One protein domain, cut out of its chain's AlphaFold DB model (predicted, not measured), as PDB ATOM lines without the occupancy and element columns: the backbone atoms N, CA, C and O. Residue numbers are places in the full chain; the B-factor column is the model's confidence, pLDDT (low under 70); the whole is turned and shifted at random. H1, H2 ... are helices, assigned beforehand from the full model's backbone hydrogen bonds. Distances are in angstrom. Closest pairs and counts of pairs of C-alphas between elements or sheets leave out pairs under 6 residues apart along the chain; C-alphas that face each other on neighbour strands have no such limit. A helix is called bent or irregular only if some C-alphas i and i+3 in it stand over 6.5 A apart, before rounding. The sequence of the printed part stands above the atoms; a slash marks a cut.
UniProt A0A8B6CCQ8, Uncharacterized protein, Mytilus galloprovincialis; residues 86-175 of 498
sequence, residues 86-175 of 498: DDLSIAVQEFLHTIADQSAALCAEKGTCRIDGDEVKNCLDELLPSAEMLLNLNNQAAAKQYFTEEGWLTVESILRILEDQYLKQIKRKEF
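What this domain is: This is residues 86 to 175 of the 498 residues of an uncharacterized protein of Mytilus galloprovincialis (UniProt A0A8B6CCQ8). Long helix H4 crosses H2 of the helical hairpin H1 and H2, and residues 167 to 175 stick out as an arm. Short H3 packs on the first turns of H1. The printed part has 90 residues with four named helices, H1 to H4 in order, all helix; it is compact, radius of gyration of the C-alphas 13.9 A, spans 38 by 38 by 22 A.

How they stand to each other: Start at H4, residues 149 to 174: residue 162 alone only just touches H2, residues 117 to 131, with 3 pairs of C-alphas within 8 A, closest Leu 124 and Leu 162, 7.3 A. H1, residues 86 to 110, touches H2 with residues 95 to 106 alone, closest C-alphas Gln 102 and Cys 123, 6.6 A, at a shallow tilt of 30 degrees, opposite ways. H1 and H4 are apart. Every O i to N i+4 pair is within hydrogen-bond range in H1, H4 and H3, residues 137 to 144; in H2, 9 of 11.

Where its parts are: Find C-alpha 86 at (153.936, 142.764, 118.298); H1 runs 36.4 A. H4 runs 36.6 A to C-alpha 174 at (135.384, 127.887, 145.404). H2 is irregular: C-alphas 126 and 129 are 7.3 A apart.

The domain as a whole: The farthest C-alphas, Gly 111 and Phe 175, are 41.0 A apart. The printed part has no cut, no link is long, and no printed residue is under 70 in pLDDT.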
ATOM      1  N   ASP A  86     154.821 142.487 119.427       79.62
ATOM      2  CA  ASP A  86     153.936 142.764 118.298       79.62
ATOM      3  C   ASP A  86     152.588 142.055 118.477       79.62
ATOM      4  O   ASP A  86     151.548 142.710 118.414       79.62
ATOM      5  N   ASP A  87     152.595 140.772 118.848       81.31
ATOM      6  CA  ASP A  87     151.371 140.000 119.113       81.31
ATOM      7  C   ASP A  87     150.554 140.592 120.265       81.31
ATOM      8  O   ASP A  87     149.325 140.682 120.200       81.31
ATOM      9  N   LEU A  88     151.234 141.060 121.316       77.62
ATOM     10  CA  LEU A  88     150.560 141.690 122.441       77.62
ATOM     11  C   LEU A  88     149.946 143.038 122.046       77.62
ATOM     12  O   LEU A  88     148.827 143.341 122.457       77.62
ATOM     13  N   SER A  89     150.656 143.839 121.249       79.62
ATOM     14  CA  SER A  89     150.142 145.126 120.772       79.62
ATOM     15  C   SER A  89     148.888 144.948 119.912       79.62
ATOM     16  O   SER A  89     147.912 145.676 120.102       79.62
ATOM     17  N   ILE A  90     148.874 143.922 119.053       86.12
ATOM     18  CA  ILE A  90     147.722 143.556 118.227       86.12
ATOM     19  C   ILE A  90     146.553 143.156 119.124       86.12
ATOM     20  O   ILE A  90     145.456 143.682 118.964       86.12
ATOM     21  N   ALA A  91     146.784 142.304 120.118       82.00
ATOM     22  CA  ALA A  91     145.716 141.823 120.983       82.00
ATOM     23  C   ALA A  91     145.148 142.921 121.914       82.00
ATOM     24  O   ALA A  91     143.939 142.978 122.146       82.00
ATOM     25  N   VAL A  92     145.985 143.848 122.400       79.69
ATOM     26  CA  VAL A  92     145.530 145.052 123.127       79.69
ATOM     27  C   VAL A  92     144.687 145.934 122.206       79.69
ATOM     28  O   VAL A  92     143.616 146.401 122.599       79.69
ATOM     29  N   GLN A  93     145.142 146.151 120.972       82.69
ATOM     30  CA  GLN A  93     144.431 146.965 119.994       82.69
ATOM     31  C   GLN A  93     143.077 146.343 119.614       82.69
ATOM     32  O   GLN A  93     142.068 147.050 119.585       82.69
ATOM     33  N   GLU A  94     143.023 145.032 119.378       87.25
ATOM     34  CA  GLU A  94     141.782 144.294 119.119       87.25
ATOM     35  C   GLU A  94     140.811 144.386 120.300       87.25
ATOM     36  O   GLU A  94     139.615 144.617 120.101       87.25
ATOM     37  N   PHE A  95     141.310 144.293 121.534       85.25
ATOM     38  CA  PHE A  95     140.485 144.464 122.728       85.25
ATOM     39  C   PHE A  95     139.876 145.869 122.823       85.25
ATOM     40  O   PHE A  95     138.671 146.005 123.050       85.25
ATOM     41  N   LEU A  96     140.676 146.917 122.604       83.12
ATOM     42  CA  LEU A  96     140.189 148.302 122.622       83.12
ATOM     43  C   LEU A  96     139.171 148.568 121.511       83.12
ATOM     44  O   LEU A  96     138.160 149.226 121.758       83.12
ATOM     45  N   HIS A  97     139.406 148.037 120.308       86.50
ATOM     46  CA  HIS A  97     138.434 148.117 119.218       86.50
ATOM     47  C   HIS A  97     137.133 147.399 119.571       86.50
ATOM     48  O   HIS A  97     136.062 147.946 119.336       86.50
ATOM     49  N   THR A  98     137.212 146.234 120.214       88.00
ATOM     50  CA  THR A  98     136.019 145.493 120.641       88.00
ATOM     51  C   THR A  98     135.218 146.281 121.682       88.00
ATOM     52  O   THR A  98     133.997 146.379 121.561       88.00
ATOM     53  N   ILE A  99     135.883 146.922 122.656       84.88
ATOM     54  CA  ILE A  99     135.217 147.839 123.600       84.88
ATOM     55  C   ILE A  99     134.540 148.984 122.848       84.88
ATOM     56  O   ILE A  99     133.378 149.294 123.117       84.88
ATOM     57  N   ALA A 100     135.253 149.631 121.925       83.69
ATOM     58  CA  ALA A 100     134.734 150.766 121.167       83.69
ATOM     59  C   ALA A 100     133.510 150.377 120.316       83.69
ATOM     60  O   ALA A 100     132.507 151.089 120.313       83.69
ATOM     61  N   ASP A 101     133.546 149.218 119.663       88.94
ATOM     62  CA  ASP A 101     132.452 148.734 118.821       88.94
ATOM     63  C   ASP A 101     131.224 148.341 119.653       88.94
ATOM     64  O   ASP A 101     130.100 148.721 119.315       88.94
ATOM     65  N   GLN A 102     131.412 147.639 120.775       87.31
ATOM     66  CA  GLN A 102     130.301 147.270 121.659       87.31
ATOM     67  C   GLN A 102     129.674 148.492 122.342       87.31
ATOM     68  O   GLN A 102     128.451 148.619 122.411       87.31
ATOM     69  N   SER A 103     130.508 149.424 122.802       81.06
ATOM     70  CA  SER A 103     130.054 150.675 123.412       81.06
ATOM     71  C   SER A 103     129.274 151.541 122.413       81.06
ATOM     72  O   SER A 103     128.214 152.078 122.754       81.06
ATOM     73  N   ALA A 104     129.721 151.604 121.155       84.56
ATOM     74  CA  ALA A 104     129.004 152.272 120.074       84.56
ATOM     75  C   ALA A 104     127.678 151.573 119.724       84.56
ATOM     76  O   ALA A 104     126.670 152.253 119.512       84.56
ATOM     77  N   ALA A 105     127.649 150.237 119.701       90.56
ATOM     78  CA  ALA A 105     126.435 149.464 119.444       90.56
ATOM     79  C   ALA A 105     125.360 149.702 120.519       90.56
ATOM     80  O   ALA A 105     124.204 149.957 120.176       90.56
ATOM     81  N   LEU A 106     125.741 149.718 121.803       84.75
ATOM     82  CA  LEU A 106     124.823 150.028 122.906       84.75
ATOM     83  C   LEU A 106     124.281 151.461 122.830       84.75
ATOM     84  O   LEU A 106     123.078 151.679 122.999       84.75
ATOM     85  N   CYS A 107     125.143 152.435 122.520       85.94
ATOM     86  CA  CYS A 107     124.723 153.820 122.292       85.94
ATOM     87  C   CYS A 107     123.697 153.917 121.150       85.94
ATOM     88  O   CYS A 107     122.682 154.613 121.267       85.94
ATOM     89  N   ALA A 108     123.932 153.191 120.052       91.88
ATOM     90  CA  ALA A 108     123.046 153.175 118.893       91.88
ATOM     91  C   ALA A 108     121.683 152.531 119.199       91.88
ATOM     92  O   ALA A 108     120.657 153.069 118.781       91.88
ATOM     93  N   GLU A 109     121.654 151.429 119.954       94.62
ATOM     94  CA  GLU A 109     120.412 150.747 120.343       94.62
ATOM     95  C   GLU A 109     119.518 151.640 121.218       94.62
ATOM     96  O   GLU A 109     118.297 151.671 121.050       94.62
ATOM     97  N   LYS A 110     120.124 152.414 122.124       90.81
ATOM     98  CA  LYS A 110     119.393 153.296 123.048       90.81
ATOM     99  C   LYS A 110     119.095 154.678 122.478       90.81
ATOM    100  O   LYS A 110     118.249 155.391 123.019       90.81
ATOM    101  N   GLY A 111     119.779 155.071 121.406       95.12
ATOM    102  CA  GLY A 111     119.725 156.435 120.885       95.12
ATOM    103  C   GLY A 111     120.320 157.465 121.852       95.12
ATOM    104  O   GLY A 111     119.909 158.627 121.838       95.12
ATOM    105  N   THR A 112     121.259 157.052 122.708       92.81
ATOM    106  CA  THR A 112     121.966 157.913 123.667       92.81
ATOM    107  C   THR A 112     123.446 158.006 123.295       92.81
ATOM    108  O   THR A 112     124.016 157.084 122.732       92.81
ATOM    109  N   CYS A 113     124.094 159.134 123.601       84.94
ATOM    110  CA  CYS A 113     125.550 159.302 123.442       84.94
ATOM    111  C   CYS A 113     126.330 159.039 124.739       84.94
ATOM    112  O   CYS A 113     127.515 159.352 124.835       84.94
ATOM    113  N   ARG A 114     125.645 158.544 125.772       82.88
ATOM    114  CA  ARG A 114     126.211 158.253 127.088       82.88
ATOM    115  C   ARG A 114     125.919 156.810 127.431       82.88
ATOM    116  O   ARG A 114     124.810 156.345 127.169       82.88
ATOM    117  N   ILE A 115     126.920 156.180 128.030       77.31
ATOM    118  CA  ILE A 115     126.868 154.807 128.502       77.31
ATOM    119  C   ILE A 115     126.754 154.863 130.014       77.31
ATOM    120  O   ILE A 115     127.608 155.451 130.686       77.31
ATOM    121  N   ASP A 116     125.683 154.289 130.542       82.94
ATOM    122  CA  ASP A 116     125.480 154.213 131.983       82.94
ATOM    123  C   ASP A 116     126.414 153.156 132.598       82.94
ATOM    124  O   ASP A 116     126.806 152.185 131.952       82.94
ATOM    125  N   GLY A 117     126.776 153.304 133.877       75.12
ATOM    126  CA  GLY A 117     127.702 152.373 134.540       75.12
ATOM    127  C   GLY A 117     127.239 150.905 134.517       75.12
ATOM    128  O   GLY A 117     128.064 149.996 134.439       75.12
ATOM    129  N   ASP A 118     125.925 150.668 134.518       78.75
ATOM    130  CA  ASP A 118     125.341 149.326 134.390       78.75
ATOM    131  C   ASP A 118     125.516 148.737 132.978       78.75
ATOM    132  O   ASP A 118     125.616 147.524 132.811       78.75
ATOM    133  N   GLU A 119     125.589 149.584 131.954       82.44
ATOM    134  CA  GLU A 119     125.802 149.177 130.561       82.44
ATOM    135  C   GLU A 119     127.271 148.872 130.296       82.44
ATOM    136  O   GLU A 119     127.582 147.858 129.674       82.44
ATOM    137  N   VAL A 120     128.168 149.695 130.853       76.62
ATOM    138  CA  VAL A 120     129.607 149.404 130.886       76.62
ATOM    139  C   VAL A 120     129.828 148.018 131.481       76.62
ATOM    140  O   VAL A 120     130.588 147.227 130.933       76.62
ATOM    141  N   LYS A 121     129.109 147.680 132.556       78.25
ATOM    142  CA  LYS A 121     129.188 146.360 133.178       78.25
ATOM    143  C   LYS A 121     128.733 145.226 132.249       78.25
ATOM    144  O   LYS A 121     129.404 144.203 132.212       78.25
ATOM    145  N   ASN A 122     127.650 145.404 131.490       83.31
ATOM    146  CA  ASN A 122     127.194 144.395 130.527       83.31
ATOM    147  C   ASN A 122     128.208 144.189 129.386       83.31
ATOM    148  O   ASN A 122     128.496 143.046 129.044       83.31
ATOM    149  N   CYS A 123     128.795 145.269 128.853       82.00
ATOM    150  CA  CYS A 123     129.917 145.178 127.910       82.00
ATOM    151  C   CYS A 123     131.103 144.428 128.526       82.00
ATOM    152  O   CYS A 123     131.662 143.523 127.914       82.00
ATOM    153  N   LEU A 124     131.472 144.775 129.761       80.75
ATOM    154  CA  LEU A 124     132.573 144.128 130.472       80.75
ATOM    155  C   LEU A 124     132.334 142.629 130.694       80.75
ATOM    156  O   LEU A 124     133.285 141.858 130.609       80.75
ATOM    157  N   ASP A 125     131.098 142.214 130.976       83.94
ATOM    158  CA  ASP A 125     130.753 140.802 131.169       83.94
ATOM    159  C   ASP A 125     130.920 139.995 129.863       83.94
ATOM    160  O   ASP A 125     131.350 138.841 129.915       83.94
ATOM    161  N   GLU A 126     130.657 140.592 128.694       86.19
ATOM    162  CA  GLU A 126     130.947 139.974 127.387       86.19
ATOM    163  C   GLU A 126     132.444 139.968 127.052       86.19
ATOM    164  O   GLU A 126     132.936 139.040 126.411       86.19
ATOM    165  N   LEU A 127     133.176 140.984 127.509       83.38
ATOM    166  CA  LEU A 127     134.615 141.142 127.286       83.38
ATOM    167  C   LEU A 127     135.478 140.365 128.277       83.38
ATOM    168  O   LEU A 127     136.689 140.272 128.078       83.38
ATOM    169  N   LEU A 128     134.884 139.807 129.332       84.31
ATOM    170  CA  LEU A 128     135.587 139.093 130.396       84.31
ATOM    171  C   LEU A 128     136.560 138.009 129.877       84.31
ATOM    172  O   LEU A 128     137.678 137.955 130.385       84.31
ATOM    173  N   PRO A 129     136.207 137.191 128.858       82.69
ATOM    174  CA  PRO A 129     137.124 136.195 128.297       82.69
ATOM    175  C   PRO A 129     138.361 136.819 127.638       82.69
ATOM    176  O   PRO A 129     139.460 136.286 127.751       82.69
ATOM    177  N   SER A 130     138.201 137.971 126.984       79.56
ATOM    178  CA  SER A 130     139.304 138.708 126.353       79.56
ATOM    179  C   SER A 130     140.108 139.516 127.377       79.56
ATOM    180  O   SER A 130     141.307 139.735 127.209       79.56
ATOM    181  N   ALA A 131     139.460 139.932 128.468       79.69
ATOM    182  CA  ALA A 131     140.081 140.681 129.549       79.69
ATOM    183  C   ALA A 131     141.082 139.848 130.360       79.69
ATOM    184  O   ALA A 131     142.032 140.427 130.880       79.69
ATOM    185  N   GLU A 132     140.937 138.517 130.441       82.50
ATOM    186  CA  GLU A 132     141.905 137.649 131.139       82.50
ATOM    187  C   GLU A 132     143.340 137.858 130.633       82.50
ATOM    188  O   GLU A 132     144.291 137.852 131.416       82.50
ATOM    189  N   MET A 133     143.499 138.145 129.341       80.75
ATOM    190  CA  MET A 133     144.805 138.415 128.750       80.75
ATOM    191  C   MET A 133     145.393 139.766 129.206       80.75
ATOM    192  O   MET A 133     146.612 139.904 129.309       80.75
ATOM    193  N   LEU A 134     144.550 140.750 129.529       79.12
ATOM    194  CA  LEU A 134     144.950 142.069 130.040       79.12
ATOM    195  C   LEU A 134     145.059 142.132 131.564       79.12
ATOM    196  O   LEU A 134     145.703 143.034 132.096       79.12
ATOM    197  N   LEU A 135     144.483 141.169 132.282       86.25
ATOM    198  CA  LEU A 135     144.712 141.000 133.718       86.25
ATOM    199  C   LEU A 135     146.142 140.525 134.027       86.25
ATOM    200  O   LEU A 135     146.591 140.595 135.169       86.25
ATOM    201  N   ASN A 136     146.896 140.079 133.019       88.44
ATOM    202  CA  ASN A 136     148.308 139.771 133.183       88.44
ATOM    203  C   ASN A 136     149.127 141.060 133.390       88.44
ATOM    204  O   ASN A 136     149.230 141.898 132.494       88.44
ATOM    205  N   LEU A 137     149.762 141.192 134.559       88.94
ATOM    206  CA  LEU A 137     150.550 142.367 134.956       88.94
ATOM    207  C   LEU A 137     151.647 142.737 133.941       88.94
ATOM    208  O   LEU A 137     151.908 143.917 133.702       88.94
ATOM    209  N   ASN A 138     152.268 141.733 133.312       87.75
ATOM    210  CA  ASN A 138     153.305 141.954 132.300       87.75
ATOM    211  C   ASN A 138     152.722 142.624 131.051       87.75
ATOM    212  O   ASN A 138     153.339 143.517 130.469       87.75
ATOM    213  N   ASN A 139     151.500 142.237 130.688       86.44
ATOM    214  CA  ASN A 139     150.795 142.799 129.547       86.44
ATOM    215  C   ASN A 139     150.318 144.223 129.833       86.44
ATOM    216  O   ASN A 139     150.357 145.063 128.941       86.44
ATOM    217  N   GLN A 140     149.947 144.526 131.079       88.88
ATOM    218  CA  GLN A 140     149.591 145.886 131.493       88.88
ATOM    219  C   GLN A 140     150.776 146.846 131.382       88.88
ATOM    220  O   GLN A 140     150.623 147.951 130.866       88.88
ATOM    221  N   ALA A 141     151.971 146.426 131.811       89.25
ATOM    222  CA  ALA A 141     153.176 147.248 131.705       89.25
ATOM    223  C   ALA A 141     153.522 147.575 130.242       89.25
ATOM    224  O   ALA A 141     153.836 148.722 129.926       89.25
ATOM    225  N   ALA A 142     153.405 146.589 129.348       86.69
ATOM    226  CA  ALA A 142     153.613 146.783 127.916       86.69
ATOM    227  C   ALA A 142     152.480 147.588 127.259       86.69
ATOM    228  O   ALA A 142     152.744 148.394 126.375       86.69
ATOM    229  N   ALA A 143     151.231 147.425 127.697       83.94
ATOM    230  CA  ALA A 143     150.100 148.193 127.184       83.94
ATOM    231  C   ALA A 143     150.197 149.674 127.578       83.94
ATOM    232  O   ALA A 143     149.905 150.544 126.759       83.94
ATOM    233  N   LYS A 144     150.671 149.972 128.795       90.38
ATOM    234  CA  LYS A 144     150.780 151.332 129.346       90.38
ATOM    235  C   LYS A 144     151.562 152.297 128.451       90.38
ATOM    236  O   LYS A 144     151.241 153.479 128.432       90.38
ATOM    237  N   GLN A 145     152.538 151.812 127.681       90.44
ATOM    238  CA  GLN A 145     153.329 152.653 126.772       90.44
ATOM    239  C   GLN A 145     152.516 153.240 125.601       90.44
ATOM    240  O   GLN A 145     152.955 154.204 124.982       90.44
ATOM    241  N   TYR A 146     151.350 152.663 125.289       85.19
ATOM    242  CA  TYR A 146     150.497 153.088 124.174       85.19
ATOM    243  C   TYR A 146     149.408 154.086 124.581       85.19
ATOM    244  O   TYR A 146     148.676 154.570 123.719       85.19
ATOM    245  N   PHE A 147     149.288 154.407 125.870       88.06
ATOM    246  CA  PHE A 147     148.274 155.324 126.380       88.06
ATOM    247  C   PHE A 147     148.910 156.593 126.939       88.06
ATOM    248  O   PHE A 147     150.025 156.585 127.459       88.06
ATOM    249  N   THR A 148     148.161 157.692 126.881       91.81
ATOM    250  CA  THR A 148     148.442 158.862 127.719       91.81
ATOM    251  C   THR A 148     148.235 158.503 129.192       91.81
ATOM    252  O   THR A 148     147.549 157.531 129.515       91.81
ATOM    253  N   GLU A 149     148.800 159.292 130.107       90.94
ATOM    254  CA  GLU A 149     148.640 159.063 131.548       90.94
ATOM    255  C   GLU A 149     147.156 159.040 131.966       90.94
ATOM    256  O   GLU A 149     146.721 158.125 132.664       90.94
ATOM    257  N   GLU A 150     146.350 159.974 131.453       85.06
ATOM    258  CA  GLU A 150     144.904 160.043 131.712       85.06
ATOM    259  C   GLU A 150     144.128 158.871 131.086       85.06
ATOM    260  O   GLU A 150     143.242 158.285 131.719       85.06
ATOM    261  N   GLY A 151     144.484 158.481 129.856       85.44
ATOM    262  CA  GLY A 151     143.884 157.332 129.181       85.44
ATOM    263  C   GLY A 151     144.164 156.030 129.932       85.44
ATOM    264  O   GLY A 151     143.251 155.231 130.161       85.44
ATOM    265  N   TRP A 152     145.402 155.852 130.401       92.69
ATOM    266  CA  TRP A 152     145.791 154.689 131.192       92.69
ATOM    267  C   TRP A 152     145.047 154.615 132.526       92.69
ATOM    268  O   TRP A 152     144.599 153.535 132.893       92.69
ATOM    269  N   LEU A 153     144.838 155.736 133.227       87.69
ATOM    270  CA  LEU A 153     144.054 155.752 134.473       87.69
ATOM    271  C   LEU A 153     142.619 155.248 134.267       87.69
ATOM    272  O   LEU A 153     142.067 154.556 135.127       87.69
ATOM    273  N   THR A 154     142.022 155.555 133.115       85.19
ATOM    274  CA  THR A 154     140.687 155.059 132.754       85.19
ATOM    275  C   THR A 154     140.710 153.547 132.530       85.19
ATOM    276  O   THR A 154     139.881 152.827 133.091       85.19
ATOM    277  N   VAL A 155     141.695 153.051 131.774       84.06
ATOM    278  CA  VAL A 155     141.902 151.609 131.551       84.06
ATOM    279  C   VAL A 155     142.169 150.884 132.872       84.06
ATOM    280  O   VAL A 155     141.543 149.865 133.145       84.06
ATOM    281  N   GLU A 156     143.021 151.431 133.735       90.44
ATOM    282  CA  GLU A 156     143.345 150.873 135.047       90.44
ATOM    283  C   GLU A 156     142.107 150.811 135.954       90.44
ATOM    284  O   GLU A 156     141.878 149.805 136.628       90.44
ATOM    285  N   SER A 157     141.254 151.841 135.934       89.50
ATOM    286  CA  SER A 157     139.976 151.817 136.656       89.50
ATOM    287  C   SER A 157     139.062 150.693 136.159       89.50
ATOM    288  O   SER A 157     138.413 150.031 136.970       89.50
ATOM    289  N   ILE A 158     139.004 150.462 134.845       85.94
ATOM    290  CA  ILE A 158     138.209 149.381 134.244       85.94
ATOM    291  C   ILE A 158     138.796 148.011 134.613       85.94
ATOM    292  O   ILE A 158     138.049 147.125 135.033       85.94
ATOM    293  N   LEU A 159     140.119 147.848 134.533       88.44
ATOM    294  CA  LEU A 159     140.813 146.615 134.914       88.44
ATOM    295  C   LEU A 159     140.586 146.272 136.391       88.44
ATOM    296  O   LEU A 159     140.247 145.133 136.695       88.44
ATOM    297  N   ARG A 160     140.641 147.249 137.304       90.00
ATOM    298  CA  ARG A 160     140.319 147.026 138.729       90.00
ATOM    299  C   ARG A 160     138.877 146.565 138.946       90.00
ATOM    300  O   ARG A 160     138.619 145.728 139.813       90.00
ATOM    301  N   ILE A 161     137.924 147.101 138.178       88.62
ATOM    302  CA  ILE A 161     136.524 146.647 138.229       88.62
ATOM    303  C   ILE A 161     136.432 145.191 137.753       88.62
ATOM    304  O   ILE A 161     135.750 144.389 138.397       88.62
ATOM    305  N   LEU A 162     137.136 144.839 136.674       86.25
ATOM    306  CA  LEU A 162     137.198 143.475 136.143       86.25
ATOM    307  C   LEU A 162     137.840 142.497 137.132       86.25
ATOM    308  O   LEU A 162     137.266 141.437 137.374       86.25
ATOM    309  N   GLU A 163     138.958 142.861 137.762       90.31
ATOM    310  CA  GLU A 163     139.617 142.057 138.800       90.31
ATOM    311  C   GLU A 163     138.670 141.755 139.963       90.31
ATOM    312  O   GLU A 163     138.551 140.605 140.391       90.31
ATOM    313  N   ASP A 164     137.934 142.756 140.452       90.00
ATOM    314  CA  ASP A 164     136.971 142.558 141.538       90.00
ATOM    315  C   ASP A 164     135.801 141.647 141.112       90.00
ATOM    316  O   ASP A 164     135.359 140.795 141.893       90.00
ATOM    317  N   GLN A 165     135.313 141.754 139.868       87.12
ATOM    318  CA  GLN A 165     134.311 140.815 139.341       87.12
ATOM    319  C   GLN A 165     134.875 139.396 139.210       87.12
ATOM    320  O   GLN A 165     134.208 138.437 139.613       87.12
ATOM    321  N   TYR A 166     136.099 139.248 138.710       88.19
ATOM    322  CA  TYR A 166     136.760 137.958 138.549       88.19
ATOM    323  C   TYR A 166     136.981 137.269 139.901       88.19
ATOM    324  O   TYR A 166     136.573 136.121 140.099       88.19
ATOM    325  N   LEU A 167     137.484 138.006 140.894       87.81
ATOM    326  CA  LEU A 167     137.630 137.528 142.272       87.81
ATOM    327  C   LEU A 167     136.283 137.132 142.891       87.81
ATOM    328  O   LEU A 167     136.201 136.145 143.630       87.81
ATOM    329  N   LYS A 168     135.197 137.857 142.590       90.19
ATOM    330  CA  LYS A 168     133.839 137.466 143.008       90.19
ATOM    331  C   LYS A 168     133.387 136.167 142.345       90.19
ATOM    332  O   LYS A 168     132.716 135.372 143.007       90.19
ATOM    333  N   GLN A 169     133.729 135.933 141.079       88.25
ATOM    334  CA  GLN A 169     133.418 134.677 140.394       88.25
ATOM    335  C   GLN A 169     134.215 133.503 140.969       88.25
ATOM    336  O   GLN A 169     133.611 132.467 141.251       88.25
ATOM    337  N   ILE A 170     135.517 133.677 141.219       88.38
ATOM    338  CA  ILE A 170     136.358 132.666 141.882       88.38
ATOM    339  C   ILE A 170     135.762 132.305 143.243       88.38
ATOM    340  O   ILE A 170     135.453 131.141 143.482       88.38
ATOM    341  N   LYS A 171     135.459 133.298 144.091       90.88
ATOM    342  CA  LYS A 171     134.850 133.059 145.413       90.88
ATOM    343  C   LYS A 171     133.522 132.301 145.337       90.88
ATOM    344  O   LYS A 171     133.237 131.488 146.210       90.88
ATOM    345  N   ARG A 172     132.698 132.549 144.310       91.50
ATOM    346  CA  ARG A 172     131.441 131.805 144.087       91.50
ATOM    347  C   ARG A 172     131.681 130.357 143.653       91.50
ATOM    348  O   ARG A 172     130.876 129.501 144.011       91.50
ATOM    349  N   LYS A 173     132.737 130.101 142.872       91.69
ATOM    350  CA  LYS A 173     133.117 128.757 142.406       91.69
ATOM    351  C   LYS A 173     133.785 127.935 143.511       91.69
ATOM    352  O   LYS A 173     133.453 126.766 143.655       91.69
ATOM    353  N   GLU A 174     134.672 128.542 144.295       93.56
ATOM    354  CA  GLU A 174     135.384 127.887 145.404       93.56
ATOM    355  C   GLU A 174     134.473 127.615 146.603       93.56
ATOM    356  O   GLU A 174     134.577 126.576 147.252       93.56
ATOM    357  N   PHE A 175     133.540 128.528 146.874       89.81
ATOM    358  CA  PHE A 175     132.588 128.404 147.970       89.81
ATOM    359  C   PHE A 175     131.164 128.423 147.418       89.81
ATOM    360  O   PHE A 175     130.434 129.401 147.638       89.81
TER     361      PHE A 175